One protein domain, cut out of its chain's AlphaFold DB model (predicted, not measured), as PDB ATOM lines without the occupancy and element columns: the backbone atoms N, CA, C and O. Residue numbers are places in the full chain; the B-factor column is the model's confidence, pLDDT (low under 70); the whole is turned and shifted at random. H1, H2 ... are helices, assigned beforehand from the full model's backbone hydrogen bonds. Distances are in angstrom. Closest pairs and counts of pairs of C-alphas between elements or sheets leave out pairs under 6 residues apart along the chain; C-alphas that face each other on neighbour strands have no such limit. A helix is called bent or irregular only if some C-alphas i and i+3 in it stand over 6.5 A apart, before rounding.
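This is residues 86 to 183 of the 183 residues of an uncharacterized protein of Actinobacteria bacterium (UniProt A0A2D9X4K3). H4 lies in the middle of an elongated helical domain, with the hairpin of H1 and H2 toward one end and the short H6 and H7 toward the other. H3 folds back beside H4 as a second hairpin, and the short H5 packs on H3. The printed part has 98 residues with seven named helices, H1 to H7 along the chain, and no named strand: all helix, mostly crossed. It is compact, with a radius of gyration of the C-alphas of 13.4 A, and spans 41 by 27 by 19 A.

The hub is H4, residues 133 to 146. H2, residues 103 to 115, touches it, with the C-alphas of Thr 114 and Ile 146 closest at 5.5 A. H3, residues 121 to 129, forms a hairpin with H4 at a shallow tilt of 19 degrees, opposite ways, closest at the C-alphas of Leu 128 and Leu 136, 6.4 A. H1, residues 87 to 99, forms a hairpin with H2, closest at the C-alphas of Leu 97 and Val 106, 5.8 A. H6, residues 164 to 171, only just touches residues 140 to 144 of H4, with 3 pairs of C-alphas within 8 A, Gly 140 and Leu 170 closest at 6.7 A. H7, residues 173 to 180, touches H6, with the C-alphas of Arg 168 and Ile 176 closest at 6.2 A. H5, residues 148 to 155, only just touches H3, with 3 such pairs, Val 121 and Val 151 closest at 6.5 A. Every O i to N i+4 pair is within hydrogen-bond range in H1, H2, H4, H6 and H7; in H3 3 of 5 are, in H5 2 of 4.

H4 runs 19.9 A from C-alpha 133 at (-21.161, 29.006, 24.012), H1 18.8 A and H2 18.1 A. H7 ends at C-alpha 180, (-20.871, 3.525, 31.471). H5 is irregular, only just: C-alphas 150 and 153 are 6.6 A apart.

The farthest C-alphas, of Ser 102 and Gln 181, are 41.5 A apart. The printed part has no cut and no long link. Only Thr 183 has pLDDT under 70.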
ATOM      1  N   TYR A  86     -45.787  18.134  16.705       94.31
ATOM      2  CA  TYR A  86     -45.076  18.435  15.478       94.31
ATOM      3  C   TYR A  86     -43.625  18.861  15.741       94.31
ATOM      4  O   TYR A  86     -43.336  19.941  16.259       94.31
ATOM      5  N   VAL A  87     -42.672  18.013  15.337       94.12
ATOM      6  CA  VAL A  87     -41.231  18.203  15.598       94.12
ATOM      7  C   VAL A  87     -40.678  19.547  15.100       94.12
ATOM      8  O   VAL A  87     -39.760  20.108  15.707       94.12
ATOM      9  N   MET A  88     -41.247  20.100  14.024       95.81
ATOM     10  CA  MET A  88     -40.794  21.365  13.442       95.81
ATOM     11  C   MET A  88     -41.011  22.551  14.381       95.81
ATOM     12  O   MET A  88     -40.164  23.444  14.411       95.81
ATOM     13  N   CYS A  89     -42.045  22.516  15.227       96.75
ATOM     14  CA  CYS A  89     -42.260  23.508  16.280       96.75
ATOM     15  C   CYS A  89     -41.071  23.550  17.249       96.75
ATOM     16  O   CYS A  89     -40.536  24.618  17.538       96.75
ATOM     17  N   TYR A  90     -40.575  22.393  17.691       97.25
ATOM     18  CA  TYR A  90     -39.413  22.322  18.583       97.25
ATOM     19  C   TYR A  90     -38.124  22.772  17.892       97.25
ATOM     20  O   TYR A  90     -37.341  23.520  18.480       97.25
ATOM     21  N   SER A  91     -37.916  22.373  16.632       96.50
ATOM     22  CA  SER A  91     -36.774  22.844  15.833       96.50
ATOM     23  C   SER A  91     -36.789  24.368  15.685       96.50
ATOM     24  O   SER A  91     -35.759  25.027  15.846       96.50
ATOM     25  N   PHE A  92     -37.962  24.947  15.430       97.88
ATOM     26  CA  PHE A  92     -38.155  26.389  15.366       97.88
ATOM     27  C   PHE A  92     -37.826  27.075  16.700       97.88
ATOM     28  O   PHE A  92     -37.025  28.013  16.721       97.88
ATOM     29  N   LEU A  93     -38.364  26.581  17.819       98.19
ATOM     30  CA  LEU A  93     -38.103  27.146  19.147       98.19
ATOM     31  C   LEU A  93     -36.614  27.095  19.518       98.19
ATOM     32  O   LEU A  93     -36.090  28.050  20.087       98.19
ATOM     33  N   LEU A  94     -35.897  26.033  19.147       98.12
ATOM     34  CA  LEU A  94     -34.449  25.936  19.362       98.12
ATOM     35  C   LEU A  94     -33.663  26.923  18.493       98.12
ATOM     36  O   LEU A  94     -32.757  27.600  18.986       98.12
ATOM     37  N   LYS A  95     -34.059  27.106  17.226       97.31
ATOM     38  CA  LYS A  95     -33.496  28.156  16.360       97.31
ATOM     39  C   LYS A  95     -33.712  29.552  16.952       97.31
ATOM     40  O   LYS A  95     -32.785  30.363  16.909       97.31
ATOM     41  N   ARG A  96     -34.891  29.828  17.522       97.62
ATOM     42  CA  ARG A  96     -35.176  31.080  18.247       97.62
ATOM     43  C   ARG A  96     -34.297  31.214  19.485       97.62
ATOM     44  O   ARG A  96     -33.590  32.210  19.606       97.62
ATOM     45  N   LEU A  97     -34.226  30.182  20.329       98.06
ATOM     46  CA  LEU A  97     -33.381  30.150  21.530       98.06
ATOM     47  C   LEU A  97     -31.901  30.411  21.218       98.06
ATOM     48  O   LEU A  97     -31.199  31.014  22.029       98.06
ATOM     49  N   LYS A  98     -31.420  29.965  20.056       97.62
ATOM     50  CA  LYS A  98     -30.050  30.195  19.587       97.62
ATOM     51  C   LYS A  98     -29.799  31.628  19.114       97.62
ATOM     52  O   LYS A  98     -28.682  32.114  19.268       97.62
ATOM     53  N   LYS A  99     -30.803  32.271  18.509       96.25
ATOM     54  CA  LYS A  99     -30.679  33.578  17.841       96.25
ATOM     55  C   LYS A  99     -31.093  34.769  18.700       96.25
ATOM     56  O   LYS A  99     -30.602  35.861  18.455       96.25
ATOM     57  N   THR A 100     -32.019  34.586  19.637       95.88
ATOM     58  CA  THR A 100     -32.599  35.706  20.382       95.88
ATOM     59  C   THR A 100     -31.656  36.235  21.466       95.88
ATOM     60  O   THR A 100     -31.010  35.466  22.193       95.88
ATOM     61  N   ASP A 101     -31.633  37.559  21.600       94.31
ATOM     62  CA  ASP A 101     -30.979  38.287  22.694       94.31
ATOM     63  C   ASP A 101     -31.970  38.682  23.802       94.31
ATOM     64  O   ASP A 101     -31.561  39.125  24.876       94.31
ATOM     65  N   SER A 102     -33.275  38.490  23.578       96.50
ATOM     66  CA  SER A 102     -34.313  38.787  24.568       96.50
ATOM     67  C   SER A 102     -34.289  37.764  25.701       96.50
ATOM     68  O   SER A 102     -34.577  36.584  25.494       96.50
ATOM     69  N   LEU A 103     -33.978  38.211  26.920       96.12
ATOM     70  CA  LEU A 103     -33.979  37.342  28.101       96.12
ATOM     71  C   LEU A 103     -35.372  36.789  28.417       96.12
ATOM     72  O   LEU A 103     -35.477  35.632  28.823       96.12
ATOM     73  N   ASP A 104     -36.424  37.573  28.179       97.19
ATOM     74  CA  ASP A 104     -37.809  37.137  28.388       97.19
ATOM     75  C   ASP A 104     -38.173  36.002  27.433       97.19
ATOM     76  O   ASP A 104     -38.775  35.003  27.829       97.19
ATOM     77  N   GLU A 105     -37.743  36.110  26.177       97.50
ATOM     78  CA  GLU A 105     -37.960  35.063  25.190       97.50
ATOM     79  C   GLU A 105     -37.146  33.805  25.515       97.50
ATOM     80  O   GLU A 105     -37.682  32.697  25.478       97.50
ATOM     81  N   VAL A 106     -35.875  33.961  25.903       98.19
ATOM     82  CA  VAL A 106     -35.037  32.844  26.371       98.19
ATOM     83  C   VAL A 106     -35.707  32.124  27.537       98.19
ATOM     84  O   VAL A 106     -35.760  30.892  27.541       98.19
ATOM     85  N   ALA A 107     -36.218  32.871  28.517       97.75
ATOM     86  CA  ALA A 107     -36.897  32.315  29.678       97.75
ATOM     87  C   ALA A 107     -38.171  31.563  29.271       97.75
ATOM     88  O   ALA A 107     -38.367  30.429  29.709       97.75
ATOM     89  N   MET A 108     -38.987  32.145  28.388       98.00
ATOM     90  CA  MET A 108     -40.227  31.530  27.913       98.00
ATOM     91  C   MET A 108     -39.970  30.242  27.128       98.00
ATOM     92  O   MET A 108     -40.578  29.215  27.423       98.00
ATOM     93  N   ILE A 109     -39.028  30.260  26.178       98.31
ATOM     94  CA  ILE A 109     -38.666  29.065  25.404       98.31
ATOM     95  C   ILE A 109     -38.100  27.987  26.332       98.31
ATOM     96  O   ILE A 109     -38.490  26.824  26.239       98.31
ATOM     97  N   SER A 110     -37.220  28.359  27.265       97.62
ATOM     98  CA  SER A 110     -36.644  27.403  28.217       97.62
ATOM     99  C   SER A 110     -37.721  26.774  29.103       97.62
ATOM    100  O   SER A 110     -37.739  25.557  29.286       97.62
ATOM    101  N   LEU A 111     -38.654  27.572  29.628       96.75
ATOM    102  CA  LEU A 111     -39.769  27.072  30.433       96.75
ATOM    103  C   LEU A 111     -40.657  26.115  29.627       96.75
ATOM    104  O   LEU A 111     -40.960  25.017  30.096       96.75
ATOM    105  N   ALA A 112     -41.017  26.498  28.402       96.75
ATOM    106  CA  ALA A 112     -41.853  25.690  27.522       96.75
ATOM    107  C   ALA A 112     -41.193  24.339  27.185       96.75
ATOM    108  O   ALA A 112     -41.806  23.284  27.349       96.75
ATOM    109  N   LEU A 113     -39.913  24.350  26.798       96.69
ATOM    110  CA  LEU A 113     -39.173  23.137  26.441       96.69
ATOM    111  C   LEU A 113     -38.906  22.224  27.647       96.69
ATOM    112  O   LEU A 113     -38.939  21.008  27.516       96.69
ATOM    113  N   THR A 114     -38.667  22.772  28.838       94.94
ATOM    114  CA  THR A 114     -38.481  21.941  30.047       94.94
ATOM    115  C   THR A 114     -39.774  21.277  30.522       94.94
ATOM    116  O   THR A 114     -39.726  20.180  31.087       94.94
ATOM    117  N   SER A 115     -40.918  21.916  30.265       91.12
ATOM    118  CA  SER A 115     -42.229  21.494  30.769       91.12
ATOM    119  C   SER A 115     -43.025  20.642  29.779       91.12
ATOM    120  O   SER A 115     -44.059  20.090  30.154       91.12
ATOM    121  N   THR A 116     -42.567  20.510  28.531       90.25
ATOM    122  CA  THR A 116     -43.286  19.730  27.521       90.25
ATOM    123  C   THR A 116     -43.387  18.247  27.900       90.25
ATOM    124  O   THR A 116     -42.467  17.632  28.460       90.25
ATOM    125  N   HIS A 117     -44.538  17.662  27.569       84.38
ATOM    126  CA  HIS A 117     -44.790  16.227  27.697       84.38
ATOM    127  C   HIS A 117     -44.126  15.420  26.577       84.38
ATOM    128  O   HIS A 117     -43.964  14.206  26.714       84.38
ATOM    129  N   TYR A 118     -43.715  16.083  25.495       84.81
ATOM    130  CA  TYR A 118     -43.101  15.441  24.346       84.81
ATOM    131  C   TYR A 118     -41.621  15.143  24.561       84.81
ATOM    132  O   TYR A 118     -40.915  15.733  25.386       84.81
ATOM    133  N   LEU A 119     -41.140  14.174  23.792       84.44
ATOM    134  CA  LEU A 119     -39.769  13.722  23.882       84.44
ATOM    135  C   LEU A 119     -38.827  14.625  23.073       84.44
ATOM    136  O   LEU A 119     -38.611  14.400  21.888       84.44
ATOM    137  N   ILE A 120     -38.208  15.603  23.740       91.75
ATOM    138  CA  ILE A 120     -37.290  16.554  23.085       91.75
ATOM    139  C   ILE A 120     -35.800  16.290  23.338       91.75
ATOM    140  O   ILE A 120     -34.954  16.921  22.713       91.75
ATOM    141  N   VAL A 121     -35.446  15.376  24.251       92.06
ATOM    142  CA  VAL A 121     -34.042  15.152  24.652       92.06
ATOM    143  C   VAL A 121     -33.132  14.820  23.460       92.06
ATOM    144  O   VAL A 121     -32.096  15.472  23.353       92.06
ATOM    145  N   PRO A 122     -33.487  13.910  22.528       91.38
ATOM    146  CA  PRO A 122     -32.646  13.646  21.358       91.38
ATOM    147  C   PRO A 122     -32.360  14.897  20.518       91.38
ATOM    148  O   PRO A 122     -31.236  15.092  20.060       91.38
ATOM    149  N   LEU A 123     -33.353  15.779  20.369       93.44
ATOM    150  CA  LEU A 123     -33.204  17.034  19.638       93.44
ATOM    151  C   LEU A 123     -32.256  17.999  20.368       93.44
ATOM    152  O   LEU A 123     -31.385  18.595  19.743       93.44
ATOM    153  N   LEU A 124     -32.363  18.102  21.696       95.44
ATOM    154  CA  LEU A 124     -31.444  18.910  22.509       95.44
ATOM    155  C   LEU A 124     -30.002  18.395  22.437       95.44
ATOM    156  O   LEU A 124     -29.077  19.197  22.356       95.44
ATOM    157  N   VAL A 125     -29.808  17.070  22.455       92.88
ATOM    158  CA  VAL A 125     -28.482  16.445  22.316       92.88
ATOM    159  C   VAL A 125     -27.893  16.744  20.939       92.88
ATOM    160  O   VAL A 125     -26.712  17.069  20.848       92.88
ATOM    161  N   HIS A 126     -28.702  16.684  19.878       92.25
ATOM    162  CA  HIS A 126     -28.248  17.028  18.530       92.25
ATOM    163  C   HIS A 126     -27.709  18.467  18.460       92.25
ATOM    164  O   HIS A 126     -26.672  18.707  17.838       92.25
ATOM    165  N   GLU A 127     -28.359  19.412  19.138       95.94
ATOM    166  CA  GLU A 127     -27.969  20.825  19.137       95.94
ATOM    167  C   GLU A 127     -26.660  21.125  19.895       95.94
ATOM    168  O   GLU A 127     -26.088  22.206  19.722       95.94
ATOM    169  N   LEU A 128     -26.130  20.175  20.677       95.31
ATOM    170  CA  LEU A 128     -24.849  20.328  21.385       95.31
ATOM    171  C   LEU A 128     -23.633  20.408  20.448       95.31
ATOM    172  O   LEU A 128     -22.556  20.795  20.890       95.31
ATOM    173  N   ILE A 129     -23.804  20.122  19.153       94.50
ATOM    174  CA  ILE A 129     -22.774  20.344  18.127       94.50
ATOM    175  C   ILE A 129     -22.482  21.837  17.872       94.50
ATOM    176  O   ILE A 129     -21.562  22.174  17.137       94.50
ATOM    177  N   SER A 130     -23.278  22.755  18.425       95.19
ATOM    178  CA  SER A 130     -23.129  24.183  18.154       95.19
ATOM    179  C   SER A 130     -21.885  24.804  18.805       95.19
ATOM    180  O   SER A 130     -21.711  24.718  20.011       95.19
ATOM    181  N   ASP A 131     -21.170  25.655  18.063       94.81
ATOM    182  CA  ASP A 131     -20.036  26.445  18.593       94.81
ATOM    183  C   ASP A 131     -20.444  27.681  19.428       94.81
ATOM    184  O   ASP A 131     -19.609  28.460  19.891       94.81
ATOM    185  N   ASN A 132     -21.746  27.913  19.621       96.44
ATOM    186  CA  ASN A 132     -22.247  29.087  20.330       96.44
ATOM    187  C   ASN A 132     -22.295  28.784  21.832       96.44
ATOM    188  O   ASN A 132     -23.245  28.177  22.324       96.44
ATOM    189  N   SER A 133     -21.288  29.252  22.569       95.69
ATOM    190  CA  SER A 133     -21.161  29.006  24.012       95.69
ATOM    191  C   SER A 133     -22.343  29.528  24.842       95.69
ATOM    192  O   SER A 133     -22.716  28.905  25.837       95.69
ATOM    193  N   VAL A 134     -22.972  30.638  24.440       96.50
ATOM    194  CA  VAL A 134     -24.169  31.177  25.109       96.50
ATOM    195  C   VAL A 134     -25.345  30.227  24.911       96.50
ATOM    196  O   VAL A 134     -26.043  29.894  25.868       96.50
ATOM    197  N   TYR A 135     -25.536  29.741  23.687       97.88
ATOM    198  CA  TYR A 135     -26.575  28.769  23.374       97.88
ATOM    199  C   TYR A 135     -26.347  27.430  24.088       97.88
ATOM    200  O   TYR A 135     -27.278  26.915  24.702       97.88
ATOM    201  N   LEU A 136     -25.112  26.918  24.127       97.56
ATOM    202  CA  LEU A 136     -24.778  25.700  24.877       97.56
ATOM    203  C   LEU A 136     -25.096  25.833  26.375       97.56
ATOM    204  O   LEU A 136     -25.629  24.901  26.975       97.56
ATOM    205  N   LYS A 137     -24.851  27.003  26.983       96.88
ATOM    206  CA  LYS A 137     -25.260  27.276  28.374       96.88
ATOM    207  C   LYS A 137     -26.783  27.240  28.546       96.88
ATOM    208  O   LYS A 137     -27.265  26.680  29.530       96.88
ATOM    209  N   ARG A 138     -27.542  27.796  27.591       97.69
ATOM    210  CA  ARG A 138     -29.020  27.741  27.581       97.69
ATOM    211  C   ARG A 138     -29.518  26.292  27.462       97.69
ATOM    212  O   ARG A 138     -30.375  25.884  28.243       97.69
ATOM    213  N   LEU A 139     -28.934  25.491  26.568       97.75
ATOM    214  CA  LEU A 139     -29.246  24.059  26.439       97.75
ATOM    215  C   LEU A 139     -28.918  23.282  27.718       97.75
ATOM    216  O   LEU A 139     -29.723  22.463  28.159       97.75
ATOM    217  N   GLY A 140     -27.778  23.574  28.351       96.81
ATOM    218  CA  GLY A 140     -27.401  22.990  29.637       96.81
ATOM    219  C   GLY A 140     -28.439  23.276  30.718       96.81
ATOM    220  O   GLY A 140     -28.878  22.355  31.404       96.81
ATOM    221  N   TYR A 141     -28.911  24.521  30.822       96.38
ATOM    222  CA  TYR A 141     -29.996  24.869  31.740       96.38
ATOM    223  C   TYR A 141     -31.253  24.021  31.491       96.38
ATOM    224  O   TYR A 141     -31.771  23.413  32.427       96.38
ATOM    225  N   ILE A 142     -31.702  23.912  30.236       97.25
ATOM    226  CA  ILE A 142     -32.886  23.120  29.869       97.25
ATOM    227  C   ILE A 142     -32.692  21.640  30.227       97.25
ATOM    228  O   ILE A 142     -33.527  21.054  30.916       97.25
ATOM    229  N   LEU A 143     -31.575  21.031  29.824       96.19
ATOM    230  CA  LEU A 143     -31.270  19.622  30.108       96.19
ATOM    231  C   LEU A 143     -31.180  19.341  31.614       96.19
ATOM    232  O   LEU A 143     -31.646  18.299  32.084       96.19
ATOM    233  N   LYS A 144     -30.634  20.283  32.388       95.19
ATOM    234  CA  LYS A 144     -30.570  20.181  33.848       95.19
ATOM    235  C   LYS A 144     -31.956  20.197  34.485       95.19
ATOM    236  O   LYS A 144     -32.194  19.400  35.389       95.19
ATOM    237  N   GLN A 145     -32.850  21.061  34.004       95.12
ATOM    238  CA  GLN A 145     -34.235  21.155  34.480       95.12
ATOM    239  C   GLN A 145     -35.076  19.933  34.089       95.12
ATOM    240  O   GLN A 145     -35.849  19.438  34.905       95.12
ATOM    241  N   ILE A 146     -34.881  19.383  32.884       94.31
ATOM    242  CA  ILE A 146     -35.479  18.093  32.486       94.31
ATOM    243  C   ILE A 146     -35.035  16.976  33.445       94.31
ATOM    244  O   ILE A 146     -35.824  16.101  33.810       94.31
ATOM    245  N   GLY A 147     -33.773  17.027  33.876       92.88
ATOM    246  CA  GLY A 147     -33.231  16.197  34.938       92.88
ATOM    247  C   GLY A 147     -32.633  14.878  34.452       92.88
ATOM    248  O   GLY A 147     -33.102  14.236  33.511       92.88
ATOM    249  N   PHE A 148     -31.598  14.428  35.165       92.44
ATOM    250  CA  PHE A 148     -30.796  13.259  34.790       92.44
ATOM    251  C   PHE A 148     -31.629  11.991  34.562       92.44
ATOM    252  O   PHE A 148     -31.395  11.277  33.596       92.44
ATOM    253  N   LYS A 149     -32.645  11.730  35.396       91.31
ATOM    254  CA  LYS A 149     -33.502  10.537  35.268       91.31
ATOM    255  C   LYS A 149     -34.182  10.445  33.895       91.31
ATOM    256  O   LYS A 149     -34.352   9.342  33.388       91.31
ATOM    257  N   ARG A 150     -34.567  11.586  33.310       90.19
ATOM    258  CA  ARG A 150     -35.177  11.657  31.975       90.19
ATOM    259  C   ARG A 150     -34.133  11.681  30.860       90.19
ATOM    260  O   ARG A 150     -34.425  11.184  29.786       90.19
ATOM    261  N   VAL A 151     -32.937  12.222  31.096       91.50
ATOM    262  CA  VAL A 151     -31.868  12.302  30.080       91.50
ATOM    263  C   VAL A 151     -31.098  10.981  29.934       91.50
ATOM    264  O   VAL A 151     -30.776  10.571  28.824       91.50
ATOM    265  N   MET A 152     -30.849  10.280  31.042       90.94
ATOM    266  CA  MET A 152     -30.051   9.050  31.114       90.94
ATOM    267  C   MET A 152     -30.455   7.966  30.096       90.94
ATOM    268  O   MET A 152     -29.549   7.424  29.459       90.94
ATOM    269  N   PRO A 153     -31.753   7.652  29.881       89.56
ATOM    270  CA  PRO A 153     -32.157   6.633  28.912       89.56
ATOM    271  C   PRO A 153     -31.723   6.931  27.476       89.56
ATOM    272  O   PRO A 153     -31.674   6.010  26.680       89.56
ATOM    273  N   TYR A 154     -31.407   8.183  27.140       87.19
ATOM    274  CA  TYR A 154     -30.926   8.561  25.809       87.19
ATOM    275  C   TYR A 154     -29.411   8.451  25.694       87.19
ATOM    276  O   TYR A 154     -28.902   8.089  24.643       87.19
ATOM    277  N   LEU A 155     -28.690   8.712  26.784       87.75
ATOM    278  CA  LEU A 155     -27.230   8.625  26.802       87.75
ATOM    279  C   LEU A 155     -26.739   7.172  26.773       87.75
ATOM    280  O   LEU A 155     -25.740   6.888  26.124       87.75
ATOM    281  N   ILE A 156     -27.456   6.255  27.435       88.88
ATOM    282  CA  ILE A 156     -27.084   4.830  27.500       88.88
ATOM    283  C   ILE A 156     -27.247   4.090  26.164       88.88
ATOM    284  O   ILE A 156     -26.639   3.048  25.962       88.88
ATOM    285  N   LEU A 157     -28.052   4.616  25.234       83.88
ATOM    286  CA  LEU A 157     -28.269   3.984  23.926       83.88
ATOM    287  C   LEU A 157     -27.034   4.048  23.020       83.88
ATOM    288  O   LEU A 157     -26.998   3.379  21.987       83.88
ATOM    289  N   HIS A 158     -26.036   4.855  23.380       79.00
ATOM    290  CA  HIS A 158     -24.830   5.034  22.590       79.00
ATOM    291  C   HIS A 158     -23.654   4.254  23.201       79.00
ATOM    292  O   HIS A 158     -23.410   4.375  24.402       79.00
ATOM    293  N   PRO A 159     -22.861   3.523  22.388       78.31
ATOM    294  CA  PRO A 159     -21.648   2.841  22.857       78.31
ATOM    295  C   PRO A 159     -20.630   3.782  23.517       78.31
ATOM    296  O   PRO A 159     -19.854   3.375  24.376       78.31
ATOM    297  N   GLN A 160     -20.630   5.050  23.100       84.62
ATOM    298  CA  GLN A 160     -19.888   6.140  23.722       84.62
ATOM    299  C   GLN A 160     -20.861   7.282  23.990       84.62
ATOM    300  O   GLN A 160     -21.649   7.632  23.111       84.62
ATOM    301  N   ILE A 161     -20.804   7.868  25.186       85.56
ATOM    302  CA  ILE A 161     -21.706   8.959  25.558       85.56
ATOM    303  C   ILE A 161     -21.372  10.178  24.683       85.56
ATOM    304  O   ILE A 161     -20.255  10.699  24.768       85.56
ATOM    305  N   PRO A 162     -22.303  10.657  23.837       86.06
ATOM    306  CA  PRO A 162     -22.053  11.829  23.012       86.06
ATOM    307  C   PRO A 162     -21.841  13.046  23.913       86.06
ATOM    308  O   PRO A 162     -22.552  13.210  24.901       86.06
ATOM    309  N   PHE A 163     -20.873  13.900  23.575       91.75
ATOM    310  CA  PHE A 163     -20.546  15.100  24.358       91.75
ATOM    311  C   PHE A 163     -20.310  14.803  25.854       91.75
ATOM    312  O   PHE A 163     -20.755  15.558  26.715       91.75
ATOM    313  N   GLU A 164     -19.624  13.699  26.180       92.38
ATOM    314  CA  GLU A 164     -19.439  13.211  27.558       92.38
ATOM    315  C   GLU A 164     -19.015  14.314  28.544       92.38
ATOM    316  O   GLU A 164     -19.634  14.452  29.597       92.38
ATOM    317  N   THR A 165     -18.031  15.146  28.184       93.94
ATOM    318  CA  THR A 165     -17.554  16.259  29.024       93.94
ATOM    319  C   THR A 165     -18.678  17.222  29.406       93.94
ATOM    320  O   THR A 165     -18.807  17.581  30.571       93.94
ATOM    321  N   PHE A 166     -19.557  17.569  28.462       95.31
ATOM    322  CA  PHE A 166     -20.701  18.442  28.728       95.31
ATOM    323  C   PHE A 166     -21.647  17.829  29.770       95.31
ATOM    324  O   PHE A 166     -22.121  18.514  30.673       95.31
ATOM    325  N   PHE A 167     -21.920  16.526  29.671       95.31
ATOM    326  CA  PHE A 167     -22.803  15.843  30.617       95.31
ATOM    327  C   PHE A 167     -22.158  15.612  31.985       95.31
ATOM    328  O   PHE A 167     -22.872  15.655  32.991       95.31
ATOM    329  N   ARG A 168     -20.834  15.421  32.037       95.44
ATOM    330  CA  ARG A 168     -20.063  15.389  33.288       95.44
ATOM    331  C   ARG A 168     -20.154  16.723  34.011       95.44
ATOM    332  O   ARG A 168     -20.570  16.747  35.166       95.44
ATOM    333  N   ASP A 169     -19.923  17.825  33.303       95.25
ATOM    334  CA  ASP A 169     -20.067  19.174  33.860       95.25
ATOM    335  C   ASP A 169     -21.500  19.442  34.349       95.25
ATOM    336  O   ASP A 169     -21.721  20.106  35.365       95.25
ATOM    337  N   LEU A 170     -22.501  18.912  33.637       95.56
ATOM    338  CA  LEU A 170     -23.904  19.172  33.940       95.56
ATOM    339  C   LEU A 170     -24.445  18.362  35.127       95.56
ATOM    340  O   LEU A 170     -25.232  18.884  35.927       95.56
ATOM    341  N   PHE A 171     -24.082  17.081  35.212       95.12
ATOM    342  CA  PHE A 171     -24.697  16.116  36.126       95.12
ATOM    343  C   PHE A 171     -23.741  15.530  37.175       95.12
ATOM    344  O   PHE A 171     -24.243  15.011  38.181       95.12
ATOM    345  N   GLY A 172     -22.428  15.663  36.974       94.88
ATOM    346  CA  GLY A 172     -21.357  15.108  37.799       94.88
ATOM    347  C   GLY A 172     -20.819  13.776  37.268       94.88
ATOM    348  O   GLY A 172     -21.571  12.981  36.695       94.88
ATOM    349  N   ASP A 173     -19.530  13.524  37.509       94.56
ATOM    350  CA  ASP A 173     -18.814  12.329  37.045       94.56
ATOM    351  C   ASP A 173     -19.480  11.026  37.487       94.56
ATOM    352  O   ASP A 173     -19.761  10.175  36.645       94.56
ATOM    353  N   ASP A 174     -19.858  10.929  38.765       93.81
ATOM    354  CA  ASP A 174     -20.478   9.734  39.346       93.81
ATOM    355  C   ASP A 174     -21.702   9.256  38.548       93.81
ATOM    356  O   ASP A 174     -21.912   8.060  38.342       93.81
ATOM    357  N   LYS A 175     -22.529  10.190  38.062       92.56
ATOM    358  CA  LYS A 175     -23.737   9.859  37.292       92.56
ATOM    359  C   LYS A 175     -23.418   9.376  35.886       92.56
ATOM    360  O   LYS A 175     -24.133   8.521  35.366       92.56
ATOM    361  N   ILE A 176     -22.380   9.926  35.270       93.06
ATOM    362  CA  ILE A 176     -21.944   9.527  33.932       93.06
ATOM    363  C   ILE A 176     -21.235   8.173  33.996       93.06
ATOM    364  O   ILE A 176     -21.501   7.306  33.165       93.06
ATOM    365  N   ASP A 177     -20.440   7.926  35.034       90.44
ATOM    366  CA  ASP A 177     -19.798   6.630  35.262       90.44
ATOM    367  C   ASP A 177     -20.825   5.520  35.525       90.44
ATOM    368  O   ASP A 177     -20.692   4.419  34.988       90.44
ATOM    369  N   LEU A 178     -21.916   5.819  36.244       89.00
ATOM    370  CA  LEU A 178     -23.052   4.901  36.412       89.00
ATOM    371  C   LEU A 178     -23.715   4.492  35.088       89.00
ATOM    372  O   LEU A 178     -24.273   3.397  35.010       89.00
ATOM    373  N   ILE A 179     -23.703   5.353  34.064       87.12
ATOM    374  CA  ILE A 179     -24.199   4.990  32.728       87.12
ATOM    375  C   ILE A 179     -23.227   4.010  32.083       87.12
ATOM    376  O   ILE A 179     -23.657   2.956  31.634       87.12
ATOM    377  N   LYS A 180     -21.930   4.327  32.107       83.44
ATOM    378  CA  LYS A 180     -20.871   3.525  31.471       83.44
ATOM    379  C   LYS A 180     -20.731   2.124  32.064       83.44
ATOM    380  O   LYS A 180     -20.281   1.228  31.374       83.44
ATOM    381  N   GLN A 181     -21.114   1.926  33.325       82.81
ATOM    382  CA  GLN A 181     -21.158   0.598  33.952       82.81
ATOM    383  C   GLN A 181     -22.320  -0.281  33.454       82.81
ATOM    384  O   GLN A 181     -22.336  -1.478  33.730       82.81
ATOM    385  N   LYS A 182     -23.322   0.308  32.789       72.69
ATOM    386  CA  LYS A 182     -24.515  -0.385  32.278       72.69
ATOM    387  C   LYS A 182     -24.489  -0.611  30.764       72.69
ATOM    388  O   LYS A 182     -25.385  -1.295  30.269       72.69
ATOM    389  N   THR A 183     -23.531  -0.009  30.062       61.97
ATOM    390  CA  THR A 183     -23.280  -0.174  28.625       61.97
ATOM    391  C   THR A 183     -22.189  -1.208  28.392       61.97
ATOM    392  O   THR A 183     -22.323  -1.966  27.407       61.97
TER     393      THR A 183